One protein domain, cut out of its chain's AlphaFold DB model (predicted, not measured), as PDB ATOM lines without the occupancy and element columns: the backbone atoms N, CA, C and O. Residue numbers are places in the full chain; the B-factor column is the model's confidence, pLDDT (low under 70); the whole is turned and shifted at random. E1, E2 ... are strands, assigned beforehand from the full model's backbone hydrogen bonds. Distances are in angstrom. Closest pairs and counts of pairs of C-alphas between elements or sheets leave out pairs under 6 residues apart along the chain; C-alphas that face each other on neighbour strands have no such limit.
ATOM      1  N   SER A 142      18.954 -35.139  23.737       81.38
ATOM      2  CA  SER A 142      19.053 -36.573  24.047       81.38
ATOM      3  C   SER A 142      20.411 -37.011  24.614       81.38
ATOM      4  O   SER A 142      20.498 -38.093  25.193       81.38
ATOM      5  N   HIS A 143      21.451 -36.184  24.461       87.31
ATOM      6  CA  HIS A 143      22.809 -36.436  24.952       87.31
ATOM      7  C   HIS A 143      23.123 -35.679  26.246       87.31
ATOM      8  O   HIS A 143      24.156 -35.944  26.856       87.31
ATOM      9  N   ARG A 144      22.253 -34.764  26.696       92.75
ATOM     10  CA  ARG A 144      22.455 -34.014  27.943       92.75
ATOM     11  C   ARG A 144      22.395 -34.960  29.146       92.75
ATOM     12  O   ARG A 144      21.360 -35.570  29.408       92.75
ATOM     13  N   ILE A 145      23.490 -35.046  29.896       94.06
ATOM     14  CA  ILE A 145      23.633 -35.939  31.057       94.06
ATOM     15  C   ILE A 145      23.678 -35.190  32.388       94.06
ATOM     16  O   ILE A 145      23.336 -35.760  33.423       94.06
ATOM     17  N   TRP A 146      24.032 -33.912  32.402       96.38
ATOM     18  CA  TRP A 146      23.903 -33.082  33.597       96.38
ATOM     19  C   TRP A 146      23.737 -31.609  33.236       96.38
ATOM     20  O   TRP A 146      24.076 -31.221  32.122       96.38
ATOM     21  N   LYS A 147      23.213 -30.801  34.164       96.62
ATOM     22  CA  LYS A 147      22.955 -29.364  34.000       96.62
ATOM     23  C   LYS A 147      23.503 -28.549  35.175       96.62
ATOM     24  O   LYS A 147      23.189 -28.836  36.331       96.62
ATOM     25  N   ARG A 148      24.235 -27.474  34.876       96.12
ATOM     26  CA  ARG A 148      24.666 -26.431  35.820       96.12
ATOM     27  C   ARG A 148      24.204 -25.061  35.335       96.12
ATOM     28  O   ARG A 148      24.244 -24.782  34.145       96.12
ATOM     29  N   GLU A 149      23.797 -24.210  36.266       95.50
ATOM     30  CA  GLU A 149      23.491 -22.804  35.999       95.50
ATOM     31  C   GLU A 149      24.483 -21.943  36.783       95.50
ATOM     32  O   GLU A 149      24.690 -22.156  37.983       95.50
ATOM     33  N   PHE A 150      25.103 -20.991  36.098       95.81
ATOM     34  CA  PHE A 150      26.001 -19.993  36.660       95.81
ATOM     35  C   PHE A 150      25.365 -18.628  36.427       95.81
ATOM     36  O   PHE A 150      24.990 -18.305  35.305       95.81
ATOM     37  N   SER A 151      25.197 -17.844  37.486       94.56
ATOM     38  CA  SER A 151      24.636 -16.497  37.408       94.56
ATOM     39  C   SER A 151      25.364 -15.624  38.413       94.56
ATOM     40  O   SER A 151      25.386 -15.934  39.610       94.56
ATOM     41  N   ALA A 152      26.026 -14.585  37.917       95.31
ATOM     42  CA  ALA A 152      26.743 -13.643  38.754       95.31
ATOM     43  C   ALA A 152      26.886 -12.283  38.072       95.31
ATOM     44  O   ALA A 152      27.074 -12.183  36.858       95.31
ATOM     45  N   LYS A 153      26.919 -11.241  38.904       95.62
ATOM     46  CA  LYS A 153      27.343  -9.901  38.521       95.62
ATOM     47  C   LYS A 153      28.820  -9.706  38.857       95.62
ATOM     48  O   LYS A 153      29.162  -9.388  39.992       95.62
ATOM     49  N   THR A 154      29.693  -9.922  37.881       95.00
ATOM     50  CA  THR A 154      31.155  -9.854  38.048       95.00
ATOM     51  C   THR A 154      31.822  -9.394  36.751       95.00
ATOM     52  O   THR A 154      31.202  -9.402  35.689       95.00
ATOM     53  N   SER A 155      33.060  -8.908  36.831       93.94
ATOM     54  CA  SER A 155      33.891  -8.650  35.648       93.94
ATOM     55  C   SER A 155      34.628  -9.898  35.164       93.94
ATOM     56  O   SER A 155      35.118  -9.900  34.044       93.94
ATOM     57  N   ASP A 156      34.728 -10.919  36.011       95.81
ATOM     58  CA  ASP A 156      35.440 -12.168  35.757       95.81
ATOM     59  C   ASP A 156      34.607 -13.305  36.359       95.81
ATOM     60  O   ASP A 156      34.481 -13.418  37.586       95.81
ATOM     61  N   LEU A 157      33.915 -14.041  35.492       96.69
ATOM     62  CA  LEU A 157      33.123 -15.205  35.864       96.69
ATOM     63  C   LEU A 157      33.880 -16.463  35.458       96.69
ATOM     64  O   LEU A 157      34.089 -16.692  34.270       96.69
ATOM     65  N   ASP A 158      34.198 -17.296  36.444       96.06
ATOM     66  CA  ASP A 158      34.797 -18.611  36.249       96.06
ATOM     67  C   ASP A 158      33.775 -19.731  36.506       96.06
ATOM     68  O   ASP A 158      33.128 -19.789  37.558       96.06
ATOM     69  N   CYS A 159      33.619 -20.624  35.531       96.38
ATOM     70  CA  CYS A 159      32.659 -21.718  35.538       96.38
ATOM     71  C   CYS A 159      33.373 -23.068  35.403       96.38
ATOM     72  O   CYS A 159      33.586 -23.559  34.293       96.38
ATOM     73  N   ALA A 160      33.676 -23.704  36.537       95.50
ATOM     74  CA  ALA A 160      34.230 -25.058  36.568       95.50
ATOM     75  C   ALA A 160      33.243 -26.093  35.993       95.50
ATOM     76  O   ALA A 160      32.099 -26.213  36.457       95.50
ATOM     77  N   LEU A 161      33.695 -26.871  35.007       95.56
ATOM     78  CA  LEU A 161      32.907 -27.905  34.327       95.56
ATOM     79  C   LEU A 161      33.179 -29.325  34.850       95.56
ATOM     80  O   LEU A 161      32.537 -30.284  34.407       95.56
ATOM     81  N   ARG A 162      34.114 -29.451  35.794       94.50
ATOM     82  CA  ARG A 162      34.368 -30.639  36.609       94.50
ATOM     83  C   ARG A 162      34.219 -30.257  38.076       94.50
ATOM     84  O   ARG A 162      34.722 -29.230  38.518       94.50
ATOM     85  N   PHE A 163      33.458 -31.038  38.833       95.00
ATOM     86  CA  PHE A 163      33.131 -30.676  40.212       95.00
ATOM     87  C   PHE A 163      32.682 -31.873  41.038       95.00
ATOM     88  O   PHE A 163      32.356 -32.943  40.524       95.00
ATOM     89  N   ARG A 164      32.604 -31.655  42.349       93.06
ATOM     90  CA  ARG A 164      32.098 -32.624  43.321       93.06
ATOM     91  C   ARG A 164      30.846 -32.114  43.988       93.06
ATOM     92  O   ARG A 164      30.618 -30.908  44.087       93.06
ATOM     93  N   ILE A 165      30.085 -33.051  44.527       91.88
ATOM     94  CA  ILE A 165      29.004 -32.768  45.461       91.88
ATOM     95  C   ILE A 165      29.381 -33.291  46.840       91.88
ATOM     96  O   ILE A 165      30.059 -34.311  46.975       91.88
ATOM     97  N   ALA A 166      28.966 -32.569  47.868       90.50
ATOM     98  CA  ALA A 166      29.147 -32.968  49.249       90.50
ATOM     99  C   ALA A 166      27.929 -32.570  50.081       90.50
ATOM    100  O   ALA A 166      27.209 -31.646  49.681       90.50
ATOM    101  N   PRO A 167      27.769 -33.188  51.260       88.81
ATOM    102  CA  PRO A 167      26.669 -32.850  52.137       88.81
ATOM    103  C   PRO A 167      26.571 -31.373  52.553       88.81
ATOM    104  O   PRO A 167      27.597 -30.714  52.784       88.81
ATOM    105  N   ASP A 168      25.340 -30.872  52.682       89.81
ATOM    106  CA  ASP A 168      24.954 -29.587  53.274       89.81
ATOM    107  C   ASP A 168      23.849 -29.752  54.342       89.81
ATOM    108  O   ASP A 168      23.623 -30.822  54.903       89.81
ATOM    109  N   ILE A 169      23.165 -28.660  54.684       89.94
ATOM    110  CA  ILE A 169      21.914 -28.689  55.429       89.94
ATOM    111  C   ILE A 169      20.879 -29.409  54.567       89.94
ATOM    112  O   ILE A 169      20.353 -28.834  53.607       89.94
ATOM    113  N   TRP A 170      20.588 -30.657  54.939       86.25
ATOM    114  CA  TRP A 170      19.555 -31.472  54.314       86.25
ATOM    115  C   TRP A 170      18.253 -30.663  54.143       86.25
ATOM    116  O   TRP A 170      17.819 -30.003  55.093       86.25
ATOM    117  N   PRO A 171      17.634 -30.670  52.949       85.62
ATOM    118  CA  PRO A 171      17.896 -31.563  51.816       85.62
ATOM    119  C   PRO A 171      18.848 -30.987  50.747       85.62
ATOM    120  O   PRO A 171      18.756 -31.388  49.592       85.62
ATOM    121  N   ASN A 172      19.709 -30.016  51.059       88.31
ATOM    122  CA  ASN A 172      20.580 -29.368  50.068       88.31
ATOM    123  C   ASN A 172      21.944 -30.054  49.929       88.31
ATOM    124  O   ASN A 172      22.354 -30.806  50.801       88.31
ATOM    125  N   ILE A 173      22.665 -29.718  48.856       90.62
ATOM    126  CA  ILE A 173      24.070 -30.095  48.650       90.62
ATOM    127  C   ILE A 173      24.971 -28.884  48.484       90.62
ATOM    128  O   ILE A 173      24.551 -27.835  47.992       90.62
ATOM    129  N   LYS A 174      26.256 -29.092  48.775       92.50
ATOM    130  CA  LYS A 174      27.338 -28.193  48.372       92.50
ATOM    131  C   LYS A 174      27.992 -28.700  47.109       92.50
ATOM    132  O   LYS A 174      28.400 -29.857  47.027       92.50
ATOM    133  N   ILE A 175      28.188 -27.786  46.174       94.00
ATOM    134  CA  ILE A 175      29.103 -27.980  45.058       94.00
ATOM    135  C   ILE A 175      30.507 -27.606  45.541       94.00
ATOM    136  O   ILE A 175      30.692 -26.566  46.172       94.00
ATOM    137  N   LYS A 176      31.488 -28.463  45.268       94.25
ATOM    138  CA  LYS A 176      32.900 -28.255  45.604       94.25
ATOM    139  C   LYS A 176      33.768 -28.368  44.357       94.25
ATOM    140  O   LYS A 176      33.392 -29.045  43.401       94.25
ATOM    141  N   GLU A 177      34.944 -27.754  44.419       92.81
ATOM    142  CA  GLU A 177      36.018 -27.959  43.443       92.81
ATOM    143  C   GLU A 177      36.331 -29.447  43.286       92.81
ATOM    144  O   GLU A 177      36.239 -30.207  44.263       92.81
ATOM    145  N   ALA A 178      36.686 -29.837  42.063       92.25
ATOM    146  CA  ALA A 178      37.144 -31.173  41.710       92.25
ATOM    147  C   ALA A 178      38.316 -31.616  42.600       92.25
ATOM    148  O   ALA A 178      39.150 -30.802  42.993       92.25
ATOM    149  N   ASP A 179      38.393 -32.907  42.929       89.12
ATOM    150  CA  ASP A 179      39.620 -33.492  43.500       89.12
ATOM    151  C   ASP A 179      40.383 -34.351  42.491       89.12
ATOM    152  O   ASP A 179      41.329 -35.052  42.862       89.12
ATOM    153  N   LEU A 180      40.004 -34.240  41.214       84.56
ATOM    154  CA  LEU A 180      40.635 -34.903  40.085       84.56
ATOM    155  C   LEU A 180      40.504 -36.434  40.156       84.56
ATOM    156  O   LEU A 180      41.265 -37.180  39.532       84.56
ATOM    157  N   SER A 181      39.480 -36.917  40.869       83.50
ATOM    158  CA  SER A 181      39.151 -38.336  40.983       83.50
ATOM    159  C   SER A 181      38.138 -38.799  39.926       83.50
ATOM    160  O   SER A 181      37.412 -37.982  39.353       83.50
ATOM    161  N   PRO A 182      38.037 -40.119  39.676       76.94
ATOM    162  CA  PRO A 182      36.997 -40.692  38.816       76.94
ATOM    163  C   PRO A 182      35.555 -40.490  39.317       76.94
ATOM    164  O   PRO A 182      34.619 -40.747  38.567       76.94
ATOM    165  N   GLU A 183      35.369 -40.071  40.572       80.88
ATOM    166  CA  GLU A 183      34.047 -39.813  41.163       80.88
ATOM    167  C   GLU A 183      33.555 -38.381  40.897       80.88
ATOM    168  O   GLU A 183      32.386 -38.077  41.158       80.88
ATOM    169  N   ASP A 184      34.429 -37.502  40.388       88.62
ATOM    170  CA  ASP A 184      34.047 -36.159  39.966       88.62
ATOM    171  C   ASP A 184      32.954 -36.222  38.894       88.62
ATOM    172  O   ASP A 184      32.936 -37.076  38.005       88.62
ATOM    173  N   ILE A 185      32.044 -35.259  38.948       92.50
ATOM    174  CA  ILE A 185      31.025 -35.069  37.927       92.50
ATOM    175  C   ILE A 185      31.643 -34.221  36.824       92.50
ATOM    176  O   ILE A 185      32.033 -33.077  37.060       92.50
ATOM    177  N   PHE A 186      31.729 -34.785  35.620       90.38
ATOM    178  CA  PHE A 186      32.253 -34.104  34.443       90.38
ATOM    179  C   PHE A 186      31.675 -34.699  33.150       90.38
ATOM    180  O   PHE A 186      30.913 -35.667  33.175       90.38
ATOM    181  N   ALA A 187      31.987 -34.076  32.019       91.50
ATOM    182  CA  ALA A 187      31.727 -34.587  30.677       91.50
ATOM    183  C   ALA A 187      32.948 -34.292  29.791       91.50
ATOM    184  O   ALA A 187      33.878 -33.615  30.219       91.50
ATOM    185  N   HIS A 188      32.961 -34.798  28.564       87.56
ATOM    186  CA  HIS A 188      34.017 -34.480  27.592       87.56
ATOM    187  C   HIS A 188      33.551 -33.541  26.475       87.56
ATOM    188  O   HIS A 188      34.372 -32.946  25.781       87.56
ATOM    189  N   ALA A 189      32.237 -33.399  26.341       91.50
ATOM    190  CA  ALA A 189      31.575 -32.500  25.422       91.50
ATOM    191  C   ALA A 189      30.521 -31.700  26.189       91.50
ATOM    192  O   ALA A 189      29.975 -32.172  27.195       91.50
ATOM    193  N   TYR A 190      30.247 -30.494  25.713       95.19
ATOM    194  CA  TYR A 190      29.437 -29.522  26.424       95.19
ATOM    195  C   TYR A 190      28.544 -28.737  25.477       95.19
ATOM    196  O   TYR A 190      28.899 -28.468  24.332       95.19
ATOM    197  N   GLU A 191      27.404 -28.325  26.009       96.50
ATOM    198  CA  GLU A 191      26.551 -27.293  25.440       96.50
ATOM    199  C   GLU A 191      26.439 -26.172  26.476       96.50
ATOM    200  O   GLU A 191      26.018 -26.415  27.606       96.50
ATOM    201  N   ALA A 192      26.814 -24.950  26.115       97.12
ATOM    202  CA  ALA A 192      26.736 -23.782  26.979       97.12
ATOM    203  C   ALA A 192      25.854 -22.711  26.334       97.12
ATOM    204  O   ALA A 192      26.128 -22.248  25.230       97.12
ATOM    205  N   ILE A 193      24.795 -22.320  27.035       96.56
ATOM    206  CA  ILE A 193      23.866 -21.263  26.638       96.56
ATOM    207  C   ILE A 193      24.263 -20.006  27.403       96.56
ATOM    208  O   ILE A 193      24.246 -20.021  28.636       96.56
ATOM    209  N   PHE A 194      24.624 -18.949  26.682       96.19
ATOM    210  CA  PHE A 194      25.093 -17.686  27.240       96.19
ATOM    211  C   PHE A 194      24.020 -16.613  27.127       96.19
ATOM    212  O   PHE A 194      23.437 -16.443  26.060       96.19
ATOM    213  N   ASP A 195      23.845 -15.849  28.202       95.44
ATOM    214  CA  ASP A 195      23.070 -14.614  28.254       95.44
ATOM    215  C   ASP A 195      23.872 -13.561  29.042       95.44
ATOM    216  O   ASP A 195      23.951 -13.600  30.271       95.44
ATOM    217  N   ILE A 196      24.493 -12.616  28.330       94.94
ATOM    218  CA  ILE A 196      25.429 -11.635  28.909       94.94
ATOM    219  C   ILE A 196      24.885 -10.218  28.706       94.94
ATOM    220  O   ILE A 196      24.616  -9.822  27.573       94.94
ATOM    221  N   GLU A 197      24.747  -9.421  29.768       93.31
ATOM    222  CA  GLU A 197      24.354  -8.008  29.655       93.31
ATOM    223  C   GLU A 197      25.428  -7.187  28.906       93.31
ATOM    224  O   GLU A 197      26.591  -7.141  29.300       93.31
ATOM    225  N   THR A 198      25.053  -6.475  27.843       87.19
ATOM    226  CA  THR A 198      26.017  -5.728  27.007       87.19
ATOM    227  C   THR A 198      25.995  -4.219  27.225       87.19
ATOM    228  O   THR A 198      26.876  -3.497  26.748       87.19
ATOM    229  N   LYS A 199      25.027  -3.698  27.990       83.44
ATOM    230  CA  LYS A 199      24.837  -2.254  28.161       83.44
ATOM    231  C   LYS A 199      26.071  -1.575  28.771       83.44
ATOM    232  O   LYS A 199      26.439  -1.787  29.927       83.44
ATOM    233  N   GLY A 200      26.691  -0.685  27.994       76.56
ATOM    234  CA  GLY A 200      27.857   0.093  28.425       76.56
ATOM    235  C   GLY A 200      29.166  -0.703  28.517       76.56
ATOM    236  O   GLY A 200      30.090  -0.247  29.209       76.56
ATOM    237  N   LYS A 201      29.236  -1.863  27.849       79.50
ATOM    238  CA  LYS A 201      30.424  -2.718  27.703       79.50
ATOM    239  C   LYS A 201      30.956  -2.591  26.286       79.50
ATOM    240  O   LYS A 201      30.164  -2.694  25.358       79.50
ATOM    241  N   LYS A 202      32.265  -2.377  26.118       83.38
ATOM    242  CA  LYS A 202      32.861  -2.317  24.776       83.38
ATOM    243  C   LYS A 202      33.285  -3.676  24.247       83.38
ATOM    244  O   LYS A 202      33.176  -3.931  23.051       83.38
ATOM    245  N   GLN A 203      33.775  -4.529  25.140       90.50
ATOM    246  CA  GLN A 203      34.293  -5.844  24.801       90.50
ATOM    247  C   GLN A 203      33.897  -6.874  25.859       90.50
ATOM    248  O   GLN A 203      33.921  -6.589  27.060       90.50
ATOM    249  N   VAL A 204      33.546  -8.067  25.387       93.56
ATOM    250  CA  VAL A 204      33.300  -9.269  26.189       93.56
ATOM    251  C   VAL A 204      34.242 -10.352  25.671       93.56
ATOM    252  O   VAL A 204      34.170 -10.702  24.496       93.56
ATOM    253  N   GLU A 205      35.140 -10.847  26.516       96.12
ATOM    254  CA  GLU A 205      36.016 -11.985  26.230       96.12
ATOM    255  C   GLU A 205      35.391 -13.253  26.807       96.12
ATOM    256  O   GLU A 205      35.008 -13.290  27.975       96.12
ATOM    257  N   ILE A 206      35.274 -14.290  25.982       96.00
ATOM    258  CA  ILE A 206      34.754 -15.597  26.373       96.00
ATOM    259  C   ILE A 206      35.819 -16.633  26.034       96.00
ATOM    260  O   ILE A 206      36.211 -16.795  24.876       96.00
ATOM    261  N   GLN A 207      36.284 -17.337  27.057       95.62
ATOM    262  CA  GLN A 207      37.239 -18.424  26.946       95.62
ATOM    263  C   GLN A 207      36.530 -19.734  27.278       95.62
ATOM    264  O   GLN A 207      36.140 -19.982  28.417       95.62
ATOM    265  N   LEU A 208      36.371 -20.575  26.265       93.62
ATOM    266  CA  LEU A 208      36.024 -21.985  26.406       93.62
ATOM    267  C   LEU A 208      37.311 -22.806  26.617       93.62
ATOM    268  O   LEU A 208      38.403 -22.307  26.329       93.62
ATOM    269  N   PRO A 209      37.227 -24.090  27.022       88.62
ATOM    270  CA  PRO A 209      38.415 -24.921  27.245       88.62
ATOM    271  C   PRO A 209      39.388 -25.005  26.057       88.62
ATOM    272  O   PRO A 209      40.584 -25.202  26.259       88.62
ATOM    273  N   TYR A 210      38.892 -24.854  24.825       86.44
ATOM    274  CA  TYR A 210      39.679 -25.044  23.600       86.44
ATOM    275  C   TYR A 210      39.714 -23.825  22.666       86.44
ATOM    276  O   TYR A 210      40.437 -23.856  21.669       86.44
ATOM    277  N   GLN A 211      38.937 -22.776  22.951       90.19
ATOM    278  CA  GLN A 211      38.803 -21.590  22.097       90.19
ATOM    279  C   GLN A 211      38.589 -20.333  22.929       90.19
ATOM    280  O   GLN A 211      37.877 -20.363  23.928       90.19
ATOM    281  N   THR A 212      39.117 -19.213  22.444       92.31
ATOM    282  CA  THR A 212      38.849 -17.884  22.998       92.31
ATOM    283  C   THR A 212      38.303 -16.983  21.903       92.31
ATOM    284  O   THR A 212      38.844 -16.943  20.795       92.31
ATOM    285  N   PHE A 213      37.251 -16.238  22.215       93.31
ATOM    286  CA  PHE A 213      36.639 -15.292  21.291       93.31
ATOM    287  C   PHE A 213      36.123 -14.046  22.004       93.31
ATOM    288  O   PHE A 213      35.955 -14.014  23.221       93.31
ATOM    289  N   TYR A 214      35.897 -12.995  21.218       94.25
ATOM    290  CA  TYR A 214      35.592 -11.662  21.720       94.25
ATOM    291  C   TYR A 214      34.371 -11.098  21.013       94.25
ATOM    292  O   TYR A 214      34.333 -11.092  19.787       94.25
ATOM    293  N   TRP A 215      33.407 -10.564  21.753       95.00
ATOM    294  CA  TRP A 215      32.344  -9.745  21.178       95.00
ATOM    295  C   TRP A 215      32.642  -8.266  21.402       95.00
ATOM    296  O   TRP A 215      33.042  -7.870  22.499       95.00
ATOM    297  N   ASN A 216      32.459  -7.450  20.365       91.62
ATOM    298  CA  ASN A 216      32.707  -6.014  20.402       91.62
ATOM    299  C   ASN A 216      31.417  -5.233  20.121       91.62
ATOM    300  O   ASN A 216      30.816  -5.394  19.061       91.62
ATOM    301  N   SER A 217      31.032  -4.337  21.032       88.50
ATOM    302  CA  SER A 217      29.774  -3.586  20.926       88.50
ATOM    303  C   SER A 217      29.770  -2.523  19.832       88.50
ATOM    304  O   SER A 217      28.715  -2.189  19.314       88.50
ATOM    305  N   ASP A 218      30.933  -1.951  19.508       87.44
ATOM    306  CA  ASP A 218      31.041  -0.871  18.518       87.44
ATOM    307  C   ASP A 218      30.830  -1.407  17.092       87.44
ATOM    308  O   ASP A 218      30.368  -0.687  16.208       87.44
ATOM    309  N   THR A 219      31.194  -2.671  16.871       90.31
ATOM    310  CA  THR A 219      31.079  -3.359  15.577       90.31
ATOM    311  C   THR A 219      29.945  -4.379  15.531       90.31
ATOM    312  O   THR A 219      29.587  -4.813  14.443       90.31
ATOM    313  N   GLU A 220      29.398  -4.765  16.687       90.38
ATOM    314  CA  GLU A 220      28.444  -5.873  16.854       90.38
ATOM    315  C   GLU A 220      28.977  -7.212  16.308       90.38
ATOM    316  O   GLU A 220      28.218  -8.084  15.881       90.38
ATOM    317  N   MET A 221      30.303  -7.389  16.314       92.00
ATOM    318  CA  MET A 221      30.968  -8.581  15.787       92.00
ATOM    319  C   MET A 221      31.488  -9.465  16.918       92.00
ATOM    320  O   MET A 221      32.191  -8.997  17.816       92.00
ATOM    321  N   LEU A 222      31.205 -10.763  16.821       91.81
ATOM    322  CA  LEU A 222      31.936 -11.816  17.515       91.81
ATOM    323  C   LEU A 222      33.146 -12.210  16.665       91.81
ATOM    324  O   LEU A 222      32.998 -12.589  15.502       91.81
ATOM    325  N   ILE A 223      34.338 -12.131  17.243       91.50
ATOM    326  CA  ILE A 223      35.618 -12.376  16.588       91.50
ATOM    327  C   ILE A 223      36.263 -13.600  17.232       91.50
ATOM    328  O   ILE A 223      36.537 -13.603  18.433       91.50
ATOM    329  N   CYS A 224      36.551 -14.614  16.418       88.19
ATOM    330  CA  CYS A 224      37.281 -15.806  16.832       88.19
ATOM    331  C   CYS A 224      38.380 -16.123  15.814       88.19
ATOM    332  O   CYS A 224      38.113 -16.534  14.680       88.19
ATOM    333  N   GLY A 225      39.638 -15.914  16.204       82.56
ATOM    334  CA  GLY A 225      40.779 -16.064  15.302       82.56
ATOM    335  C   GLY A 225      40.648 -15.181  14.055       82.56
ATOM    336  O   GLY A 225      40.624 -13.957  14.151       82.56
ATOM    337  N   LYS A 226      40.578 -15.808  12.872       86.44
ATOM    338  CA  LYS A 226      40.417 -15.122  11.572       86.44
ATOM    339  C   LYS A 226      38.955 -14.900  11.165       86.44
ATOM    340  O   LYS A 226      38.706 -14.291  10.126       86.44
ATOM    341  N   TYR A 227      38.008 -15.435  11.931       91.06
ATOM    342  CA  TYR A 227      36.587 -15.382  11.618       91.06
ATOM    343  C   TYR A 227      35.899 -14.275  12.407       91.06
ATOM    344  O   TYR A 227      36.238 -14.003  13.559       91.06
ATOM    345  N   GLN A 228      34.910 -13.656  11.772       88.88
ATOM    346  CA  GLN A 228      34.055 -12.653  12.385       88.88
ATOM    347  C   GLN A 228      32.608 -12.915  11.965       88.88
ATOM    348  O   GLN A 228      32.331 -13.069  10.772       88.88
ATOM    349  N   ILE A 229      31.696 -12.973  12.932       90.88
ATOM    350  CA  ILE A 229      30.257 -13.095  12.689       90.88
ATOM    351  C   ILE A 229      29.529 -11.947  13.382       90.88
ATOM    352  O   ILE A 229      29.852 -11.580  14.506       90.88
ATOM    353  N   GLU A 230      28.560 -11.354  12.700       90.69
ATOM    354  CA  GLU A 230      27.758 -10.270  13.266       90.69
ATOM    355  C   GLU A 230      26.690 -10.857  14.200       90.69
ATOM    356  O   GLU A 230      25.838 -11.630  13.745       90.69
ATOM    357  N   ILE A 231      26.720 -10.474  15.478       89.50
ATOM    358  CA  ILE A 231      25.708 -10.809  16.486       89.50
ATOM    359  C   ILE A 231      25.179  -9.494  17.050       89.50
ATOM    360  O   ILE A 231      25.798  -8.881  17.923       89.50
ATOM    361  N   LYS A 232      24.028  -9.068  16.526       85.81
ATOM    362  CA  LYS A 232      23.351  -7.856  16.986       85.81
ATOM    363  C   LYS A 232      22.615  -8.130  18.277       85.81
ATOM    364  O   LYS A 232      21.874  -9.109  18.372       85.81
ATOM    365  N   CYS A 233      22.769  -7.231  19.234       84.50
ATOM    366  CA  CYS A 233      22.017  -7.282  20.471       84.50
ATOM    367  C   CYS A 233      21.836  -5.887  21.060       84.50
ATOM    368  O   CYS A 233      22.800  -5.134  21.178       84.50
ATOM    369  N   ASP A 234      20.616  -5.582  21.497       76.94
ATOM    370  CA  ASP A 234      20.311  -4.295  22.125       76.94
ATOM    371  C   ASP A 234      20.769  -4.256  23.593       76.94
ATOM    372  O   ASP A 234      21.399  -3.295  24.035       76.94
ATOM    373  N   GLU A 235      20.451  -5.306  24.362       85.62
ATOM    374  CA  GLU A 235      20.702  -5.350  25.814       85.62
ATOM    375  C   GLU A 235      21.461  -6.593  26.287       85.62
ATOM    376  O   GLU A 235      22.199  -6.516  27.273       85.62
ATOM    377  N   LYS A 236      21.281  -7.733  25.608       90.69
ATOM    378  CA  LYS A 236      21.883  -9.016  25.980       90.69
ATOM    379  C   LYS A 236      22.482  -9.732  24.777       90.69
ATOM    380  O   LYS A 236      21.792  -9.941  23.783       90.69
ATOM    381  N   LEU A 237      23.740 -10.142  24.900       93.19
ATOM    382  CA  LEU A 237      24.402 -11.046  23.970       93.19
ATOM    383  C   LEU A 237      23.978 -12.480  24.306       93.19
ATOM    384  O   LEU A 237      24.362 -12.994  25.358       93.19
ATOM    385  N   SER A 238      23.214 -13.099  23.404       92.62
ATOM    386  CA  SER A 238      22.698 -14.462  23.564       92.62
ATOM    387  C   SER A 238      23.170 -15.375  22.436       92.62
ATOM    388  O   SER A 238      22.962 -15.075  21.257       92.62
ATOM    389  N   PHE A 239      23.793 -16.495  22.791       93.38
ATOM    390  CA  PHE A 239      24.234 -17.528  21.849       93.38
ATOM    391  C   PHE A 239      24.412 -18.875  22.563       93.38
ATOM    392  O   PHE A 239      24.507 -18.938  23.791       93.38
ATOM    393  N   VAL A 240      24.477 -19.954  21.789       94.44
ATOM    394  CA  VAL A 240      24.793 -21.303  22.273       94.44
ATOM    395  C   VAL A 240      26.166 -21.700  21.744       94.44
ATOM    396  O   VAL A 240      26.467 -21.462  20.579       94.44
ATOM    397  N   ALA A 241      27.005 -22.298  22.582       95.12
ATOM    398  CA  ALA A 241      28.241 -22.943  22.164       95.12
ATOM    399  C   ALA A 241      28.147 -24.449  22.415       95.12
ATOM    400  O   ALA A 241      27.922 -24.868  23.551       95.12
ATOM    401  N   VAL A 242      28.361 -25.260  21.385       95.12
ATOM    402  CA  VAL A 242      28.535 -26.711  21.508       95.12
ATOM    403  C   VAL A 242      29.991 -27.029  21.225       95.12
ATOM    404  O   VAL A 242      30.519 -26.628  20.194       95.12
ATOM    405  N   PHE A 243      30.672 -27.702  22.146       93.38
ATOM    406  CA  PHE A 243      32.105 -27.928  22.001       93.38
ATOM    407  C   PHE A 243      32.575 -29.219  22.659       93.38
ATOM    408  O   PHE A 243      32.071 -29.649  23.697       93.38
ATOM    409  N   ASP A 244      33.594 -29.813  22.056       90.81
ATOM    410  CA  ASP A 244      34.394 -30.893  22.621       90.81
ATOM    411  C   ASP A 244      35.876 -30.645  22.314       90.81
ATOM    412  O   ASP A 244      36.256 -29.560  21.883       90.81
ATOM    413  N   GLN A 245      36.745 -31.626  22.540       84.44
ATOM    414  CA  GLN A 245      38.181 -31.461  22.298       84.44
ATOM    415  C   GLN A 245      38.559 -31.191  20.825       84.44
ATOM    416  O   GLN A 245      39.677 -30.754  20.563       84.44
ATOM    417  N   TYR A 246      37.661 -31.434  19.867       86.94
ATOM    418  CA  TYR A 246      37.948 -31.371  18.434       86.94
ATOM    419  C   TYR A 246      37.308 -30.175  17.737       86.94
ATOM    420  O   TYR A 246      37.964 -29.527  16.919       86.94
ATOM    421  N   VAL A 247      36.049 -29.880  18.051       91.69
ATOM    422  CA  VAL A 247      35.266 -28.852  17.356       91.69
ATOM    423  C   VAL A 247      34.552 -27.964  18.367       91.69
ATOM    424  O   VAL A 247      34.096 -28.424  19.415       91.69
ATOM    425  N   THR A 248      34.471 -26.677  18.039       93.94
ATOM    426  CA  THR A 248      33.631 -25.691  18.722       93.94
ATOM    427  C   THR A 248      32.660 -25.091  17.711       93.94
ATOM    428  O   THR A 248      33.083 -24.548  16.690       93.94
ATOM    429  N   GLU A 249      31.370 -25.153  18.009       94.44
ATOM    430  CA  GLU A 249      30.291 -24.589  17.205       94.44
ATOM    431  C   GLU A 249      29.562 -23.497  17.999       94.44
ATOM    432  O   GLU A 249      29.137 -23.731  19.126       94.44
ATOM    433  N   ILE A 250      29.426 -22.298  17.427       93.56
ATOM    434  CA  ILE A 250      28.743 -21.148  18.036       93.56
ATOM    435  C   ILE A 250      27.490 -20.833  17.228       93.56
ATOM    436  O   ILE A 250      27.581 -20.485  16.052       93.56
ATOM    437  N   ILE A 251      26.330 -20.921  17.868       91.94
ATOM    438  CA  ILE A 251      25.006 -20.762  17.269       91.94
ATOM    439  C   ILE A 251      24.392 -19.469  17.809       91.94
ATOM    440  O   ILE A 251      24.112 -19.343  19.002       91.94
ATOM    441  N   ALA A 252      24.177 -18.497  16.926       89.56
ATOM    442  CA  ALA A 252      23.622 -17.193  17.264       89.56
ATOM    443  C   ALA A 252      22.509 -16.827  16.274       89.56
ATOM    444  O   ALA A 252      22.764 -16.389  15.149       89.56
ATOM    445  N   GLY A 253      21.257 -17.017  16.698       86.00
ATOM    446  CA  GLY A 253      20.081 -16.787  15.860       86.00
ATOM    447  C   GLY A 253      19.989 -17.790  14.709       86.00
ATOM    448  O   GLY A 253      19.697 -18.965  14.915       86.00
ATOM    449  N   ASP A 254      20.197 -17.312  13.488       85.75
ATOM    450  CA  ASP A 254      20.228 -18.114  12.266       85.75
ATOM    451  C   ASP A 254      21.657 -18.414  11.781       85.75
ATOM    452  O   ASP A 254      21.819 -19.082  10.760       85.75
ATOM    453  N   LYS A 255      22.689 -17.932  12.491       89.19
ATOM    454  CA  LYS A 255      24.103 -18.091  12.130       89.19
ATOM    455  C   LYS A 255      24.780 -19.167  12.971       89.19
ATOM    456  O   LYS A 255      24.569 -19.242  14.179       89.19
ATOM    457  N   VAL A 256      25.658 -19.934  12.334       91.56
ATOM    458  CA  VAL A 256      26.522 -20.929  12.974       91.56
ATOM    459  C   VAL A 256      27.972 -20.653  12.584       91.56
ATOM    460  O   VAL A 256      28.279 -20.509  11.402       91.56
ATOM    461  N   LEU A 257      28.881 -20.590  13.553       93.25
ATOM    462  CA  LEU A 257      30.324 -20.532  13.329       93.25
ATOM    463  C   LEU A 257      30.971 -21.819  13.834       93.25
ATOM    464  O   LEU A 257      30.855 -22.137  15.012       93.25
ATOM    465  N   VAL A 258      31.676 -22.522  12.955       94.12
ATOM    466  CA  VAL A 258      32.317 -23.810  13.238       94.12
ATOM    467  C   VAL A 258      33.831 -23.654  13.219       94.12
ATOM    468  O   VAL A 258      34.401 -23.118  12.267       94.12
ATOM    469  N   LEU A 259      34.495 -24.122  14.269       93.38
ATOM    470  CA  LEU A 259      35.921 -23.917  14.496       93.38
ATOM    471  C   LEU A 259      36.597 -25.236  14.847       93.38
ATOM    472  O   LEU A 259      36.118 -25.976  15.709       93.38
ATOM    473  N   LEU A 260      37.748 -25.498  14.228       91.56
ATOM    474  CA  LEU A 260      38.610 -26.607  14.625       91.56
ATOM    475  C   LEU A 260      39.440 -26.217  15.856       91.56
ATOM    476  O   LEU A 260      40.091 -25.168  15.885       91.56
ATOM    477  N   ASN A 261      39.450 -27.079  16.869       87.25
ATOM    478  CA  ASN A 261      40.213 -26.873  18.094       87.25
ATOM    479  C   ASN A 261      41.685 -27.272  17.882       87.25
ATOM    480  O   ASN A 261      42.012 -28.405  17.521       87.25
ATOM    481  N   ASN A 262      42.599 -26.320  18.099       68.44
ATOM    482  CA  ASN A 262      44.036 -26.491  17.860       68.44
ATOM    483  C   ASN A 262      44.730 -27.213  19.029       68.44
ATOM    484  O   ASN A 262      45.466 -26.609  19.808       68.44
ATOM    485  N   LEU A 263      44.525 -28.526  19.137       65.12
ATOM    486  CA  LEU A 263      45.337 -29.391  20.001       65.12
ATOM    487  C   LEU A 263      46.630 -29.812  19.279       65.12
ATOM    488  O   LEU A 263      46.606 -30.123  18.088       65.12
ATOM    489  N   THR A 264      47.768 -29.856  19.982       57.69
ATOM    490  CA  THR A 264      49.012 -30.420  19.421       57.69
ATOM    491  C   THR A 264      48.851 -31.921  19.152       57.69
ATOM    492  O   THR A 264      48.068 -32.586  19.826       57.69
ATOM    493  N   ASN A 265      49.608 -32.491  18.203       50.78
ATOM    494  CA  ASN A 265      49.558 -33.939  17.931       50.78
ATOM    495  C   ASN A 265      49.870 -34.780  19.182       50.78
ATOM    496  O   ASN A 265      49.209 -35.784  19.407       50.78
ATOM    497  N   GLY A 285      42.914 -38.297  31.757       47.06
ATOM    498  CA  GLY A 285      41.582 -38.142  32.354       47.06
ATOM    499  C   GLY A 285      41.588 -37.642  33.807       47.06
ATOM    500  O   GLY A 285      40.669 -36.934  34.209       47.06
ATOM    501  N   GLU A 286      42.613 -37.953  34.609       48.00
ATOM    502  CA  GLU A 286      42.603 -37.564  36.029       48.00
ATOM    503  C   GLU A 286      42.881 -36.071  36.211       48.00
ATOM    504  O   GLU A 286      42.159 -35.449  36.965       48.00
ATOM    505  N   ASN A 287      43.781 -35.454  35.439       54.53
ATOM    506  CA  ASN A 287      44.165 -34.047  35.644       54.53
ATOM    507  C   ASN A 287      43.414 -33.009  34.784       54.53
ATOM    508  O   ASN A 287      43.789 -31.840  34.801       54.53
ATOM    509  N   ASN A 288      42.419 -33.412  33.988       72.06
ATOM    510  CA  ASN A 288      41.660 -32.457  33.176       72.06
ATOM    511  C   ASN A 288      40.649 -31.702  34.050       72.06
ATOM    512  O   ASN A 288      39.778 -32.338  34.646       72.06
ATOM    513  N   ASP A 289      40.747 -30.377  34.077       82.94
ATOM    514  CA  ASP A 289      39.852 -29.478  34.811       82.94
ATOM    515  C   ASP A 289      39.365 -28.378  33.851       82.94
ATOM    516  O   ASP A 289      40.019 -27.345  33.700       82.94
ATOM    517  N   PRO A 290      38.313 -28.648  33.055       90.19
ATOM    518  CA  PRO A 290      37.826 -27.712  32.047       90.19
ATOM    519  C   PRO A 290      36.994 -26.586  32.671       90.19
ATOM    520  O   PRO A 290      36.125 -26.833  33.508       90.19
ATOM    521  N   HIS A 291      37.230 -25.355  32.216       94.50
ATOM    522  CA  HIS A 291      36.560 -24.143  32.692       94.50
ATOM    523  C   HIS A 291      36.024 -23.303  31.527       94.50
ATOM    524  O   HIS A 291      36.571 -23.330  30.420       94.50
ATOM    525  N   ILE A 292      34.957 -22.547  31.791       97.31
ATOM    526  CA  ILE A 292      34.531 -21.419  30.953       97.31
ATOM    527  C   ILE A 292      34.827 -20.136  31.725       97.31
ATOM    528  O   ILE A 292      34.343 -19.987  32.847       97.31
ATOM    529  N   HIS A 293      35.546 -19.204  31.104       97.19
ATOM    530  CA  HIS A 293      35.746 -17.863  31.644       97.19
ATOM    531  C   HIS A 293      35.014 -16.827  30.797       97.19
ATOM    532  O   HIS A 293      35.083 -16.855  29.567       97.19
ATOM    533  N   VAL A 294      34.337 -15.890  31.459       96.62
ATOM    534  CA  VAL A 294      33.781 -14.694  30.820       96.62
ATOM    535  C   VAL A 294      34.369 -13.469  31.498       96.62
ATOM    536  O   VAL A 294      34.107 -13.211  32.675       96.62
ATOM    537  N   VAL A 295      35.151 -12.710  30.738       95.25
ATOM    538  CA  VAL A 295      35.842 -11.509  31.200       95.25
ATOM    539  C   VAL A 295      35.245 -10.285  30.515       95.25
ATOM    540  O   VAL A 295      35.085 -10.222  29.296       95.25
ATOM    541  N   THR A 296      34.900  -9.280  31.311       92.75
ATOM    542  CA  THR A 296      34.316  -8.019  30.847       92.75
ATOM    543  C   THR A 296      35.017  -6.832  31.496       92.75
ATOM    544  O   THR A 296      35.553  -6.918  32.597       92.75
ATOM    545  N   GLU A 297      34.991  -5.672  30.837       90.69
ATOM    546  CA  GLU A 297      35.686  -4.466  31.324       90.69
ATOM    547  C   GLU A 297      35.155  -3.928  32.670       90.69
ATOM    548  O   GLU A 297      35.820  -3.144  33.348       90.69
ATOM    549  N   LYS A 298      33.915  -4.269  33.030       89.38
ATOM    550  CA  LYS A 298      33.191  -3.793  34.218       89.38
ATOM    551  C   LYS A 298      32.254  -4.895  34.681       89.38
ATOM    552  O   LYS A 298      31.769  -5.621  33.831       89.38
ATOM    553  N   GLU A 299      31.856  -4.903  35.949       92.12
ATOM    554  CA  GLU A 299      30.856  -5.848  36.475       92.12
ATOM    555  C   GLU A 299      29.608  -5.969  35.592       92.12
ATOM    556  O   GLU A 299      28.918  -4.974  35.339       92.12
ATOM    557  N   THR A 300      29.339  -7.182  35.122       91.69
ATOM    558  CA  THR A 300      28.308  -7.495  34.131       91.69
ATOM    559  C   THR A 300      27.439  -8.621  34.659       91.69
ATOM    560  O   THR A 300      27.975  -9.605  35.168       91.69
ATOM    561  N   GLU A 301      26.118  -8.490  34.545       95.31
ATOM    562  CA  GLU A 301      25.225  -9.618  34.808       95.31
ATOM    563  C   GLU A 301      25.425 -10.669  33.711       95.31
ATOM    564  O   GLU A 301      25.183 -10.403  32.529       95.31
ATOM    565  N   THR A 302      25.916 -11.841  34.104       95.56
ATOM    566  CA  THR A 302      26.183 -12.957  33.197       95.56
ATOM    567  C   THR A 302      25.454 -14.191  33.693       95.56
ATOM    568  O   THR A 302      25.645 -14.609  34.837       95.56
ATOM    569  N   GLU A 303      24.643 -14.782  32.821       96.94
ATOM    570  CA  GLU A 303      23.965 -16.055  33.039       96.94
ATOM    571  C   GLU A 303      24.479 -17.077  32.016       96.94
ATOM    572  O   GLU A 303      24.517 -16.815  30.814       96.94
ATOM    573  N   ILE A 304      24.906 -18.245  32.496       97.44
ATOM    574  CA  ILE A 304      25.371 -19.351  31.659       97.44
ATOM    575  C   ILE A 304      24.700 -20.635  32.135       97.44
ATOM    576  O   ILE A 304      24.863 -21.051  33.285       97.44
ATOM    577  N   THR A 305      23.968 -21.298  31.243       97.44
ATOM    578  CA  THR A 305      23.476 -22.659  31.480       97.44
ATOM    579  C   THR A 305      24.360 -23.639  30.731       97.44
ATOM    580  O   THR A 305      24.415 -23.598  29.507       97.44
ATOM    581  N   VAL A 306      25.023 -24.539  31.453       97.56
ATOM    582  CA  VAL A 306      25.907 -25.548  30.866       97.56
ATOM    583  C   VAL A 306      25.310 -26.936  31.031       97.56
ATOM    584  O   VAL A 306      24.928 -27.334  32.136       97.56
ATOM    585  N   TYR A 307      25.287 -27.688  29.940       97.62
ATOM    586  CA  TYR A 307      24.992 -29.105  29.917       97.62
ATOM    587  C   TYR A 307      26.251 -29.903  29.600       97.62
ATOM    588  O   TYR A 307      26.943 -29.625  28.622       97.62
ATOM    589  N   GLY A 308      26.522 -30.931  30.400       95.94
ATOM    590  CA  GLY A 308      27.447 -31.984  30.001       95.94
ATOM    591  C   GLY A 308      26.771 -32.927  29.017       95.94
ATOM    592  O   GLY A 308      25.598 -33.270  29.199       95.94
ATOM    593  N   LEU A 309      27.511 -33.361  28.003       92.69
ATOM    594  CA  LEU A 309      27.019 -34.223  26.937       92.69
ATOM    595  C   LEU A 309      27.699 -35.597  26.979       92.69
ATOM    596  O   LEU A 309      28.905 -35.710  27.212       92.69
ATOM    597  N   ARG A 310      26.916 -36.650  26.736       89.25
ATOM    598  CA  ARG A 310      27.420 -38.003  26.474       89.25
ATOM    599  C   ARG A 310      28.104 -38.041  25.104       89.25
ATOM    600  O   ARG A 310      27.609 -37.410  24.177       89.25
ATOM    601  N   GLY A 311      29.185 -38.808  24.965       84.69
ATOM    602  CA  GLY A 311      29.781 -39.083  23.656       84.69
ATOM    603  C   GLY A 311      28.959 -40.044  22.786       84.69
ATOM    604  O   GLY A 311      27.937 -40.585  23.218       84.69
ATOM    605  N   LEU A 312      29.442 -40.262  21.561       80.12
ATOM    606  CA  LEU A 312      28.785 -41.051  20.505       80.12
ATOM    607  C   LEU A 312      28.952 -42.570  20.636       80.12
ATOM    608  O   LEU A 312      28.288 -43.330  19.933       80.12
ATOM    609  N   ALA A 313      29.895 -43.023  21.463       78.81
ATOM    610  CA  ALA A 313      30.233 -44.433  21.585       78.81
ATOM    611  C   ALA A 313      30.191 -44.905  23.037       78.81
ATOM    612  O   ALA A 313      30.531 -44.171  23.964       78.81
ATOM    613  N   TYR A 314      29.841 -46.179  23.208       82.62
ATOM    614  CA  TYR A 314      30.016 -46.881  24.472       82.62
ATOM    615  C   TYR A 314      31.489 -46.955  24.883       82.62
ATOM    616  O   TYR A 314      32.379 -47.149  24.045       82.62
TER     617      TYR A 314
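This is residues 142 to 265 and 285 to 314 of the 826 residues of the protein "Cellobiose phosphorylase" of uncultured Ruminococcus sp (UniProt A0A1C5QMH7). Two walls of antiparallel strands stand largely face to face as a folded sandwich: the long strands E1 and E12 run side by side and both fold back sharply, E12 with its later residues in one wall beside E4, E9, E10 and E11, and with its earlier residues in the other beside E5, E6, E7 and E8. The hairpin of E2 and E3 lies beyond the E1 side of this sandwich, at one end of the whole, while E8 and E11 come near each other at the opposite end. The printed part has 154 residues with no named helix and twelve named strands, E1 to E12 in order along the chain, and its class is all strand. Ten strands form one branched, twisted sheet in which the neighbour pairs are antiparallel, and E2 and E3 form a second antiparallel sheet. The whole is compact, with a radius of gyration of the C-alphas of 16.2 A and spans of 46 by 40 by 28 A.

E1, residues 144 to 160, begins with C-alpha 144 at (22.455, -34.014, 27.943); it bends by 159 degrees at residue 156, and its first and last C-alphas are 17.1 A apart. E2 is residues 163 to 167, 13.7 A, and E3 is residues 173 to 177, 13.2 A. E4, residues 189 to 197, measures 25.9 A. E5, residues 203 to 207, E6, residues 212 to 216, E7, residues 221 to 224, and E8, residues 227 to 230, measure 13.1, 13.6, 9.7 and 10.3 A. E9, residues 236 to 243, measures 21.9 A and begins with C-alpha 236 at (21.883, -9.016, 25.980). E10, residues 247 to 252, is 16.5 A long, and E11, residues 255 to 260, is 17.0 A long. E12, residues 291 to 309, bends by 172 degrees at residue 303; it measures 15.0 A and ends with C-alpha 309 at (27.019, -34.223, 26.937).

In the branched sheet, E1 is an edge strand antiparallel to E12, with N 148 and O 306 2.8 A apart and N 157 and O 294 2.9 A apart, both within hydrogen-bond range. E1 lies on one side of E12, and E4 and E5 lie on the other side. This pairing is staggered: E12 pairs with E4 over its residues 302 to 309, where N 193 and O 305 are 2.8 A apart, and with E5 over its residues 293 to 296, where N 205 and O 295 are 2.8 A apart. E5, E6, E7 and E8 form a meander, each strand the antiparallel neighbour of the one before; N 204 and O 215, N 214 and O 223, and N 222 and O 229 are 2.9, 2.9 and 2.8 A apart. E4 and E9 are antiparallel at 171 degrees between their directions, with N 192 and O 241 2.8 A apart. E9, E10 and E11 form a second meander, with N 242 and O 249 2.8 A apart and N 250 and O 257 2.8 A apart. The closest C-alphas of the edge strands E8 and E11 are those of Ile 229 and Leu 257, 7.5 A apart. E1 runs on into E2 across a break of 2 residues, at 96 degrees. E2 and E3 are a hairpin, antiparallel at 142 degrees, with N 164 and O 176 2.9 A apart. E2 is apart from E4 and E12, for instance.

The two C-alphas farthest apart are those of Trp 170 and Lys 226, at 50.3 A. Residues 266 to 284 are not printed, and C-alphas 265 and 285 are 17.0 A apart across this cut, which falls in the link from E11 to E12. Of the links that are printed whole, E3 to E4 is long, with 11 residues, and the others are tight. The mean pLDDT of the printed part is 89.4; residues 262 to 265 and 285 to 287, on the two sides of the cut, are under 70.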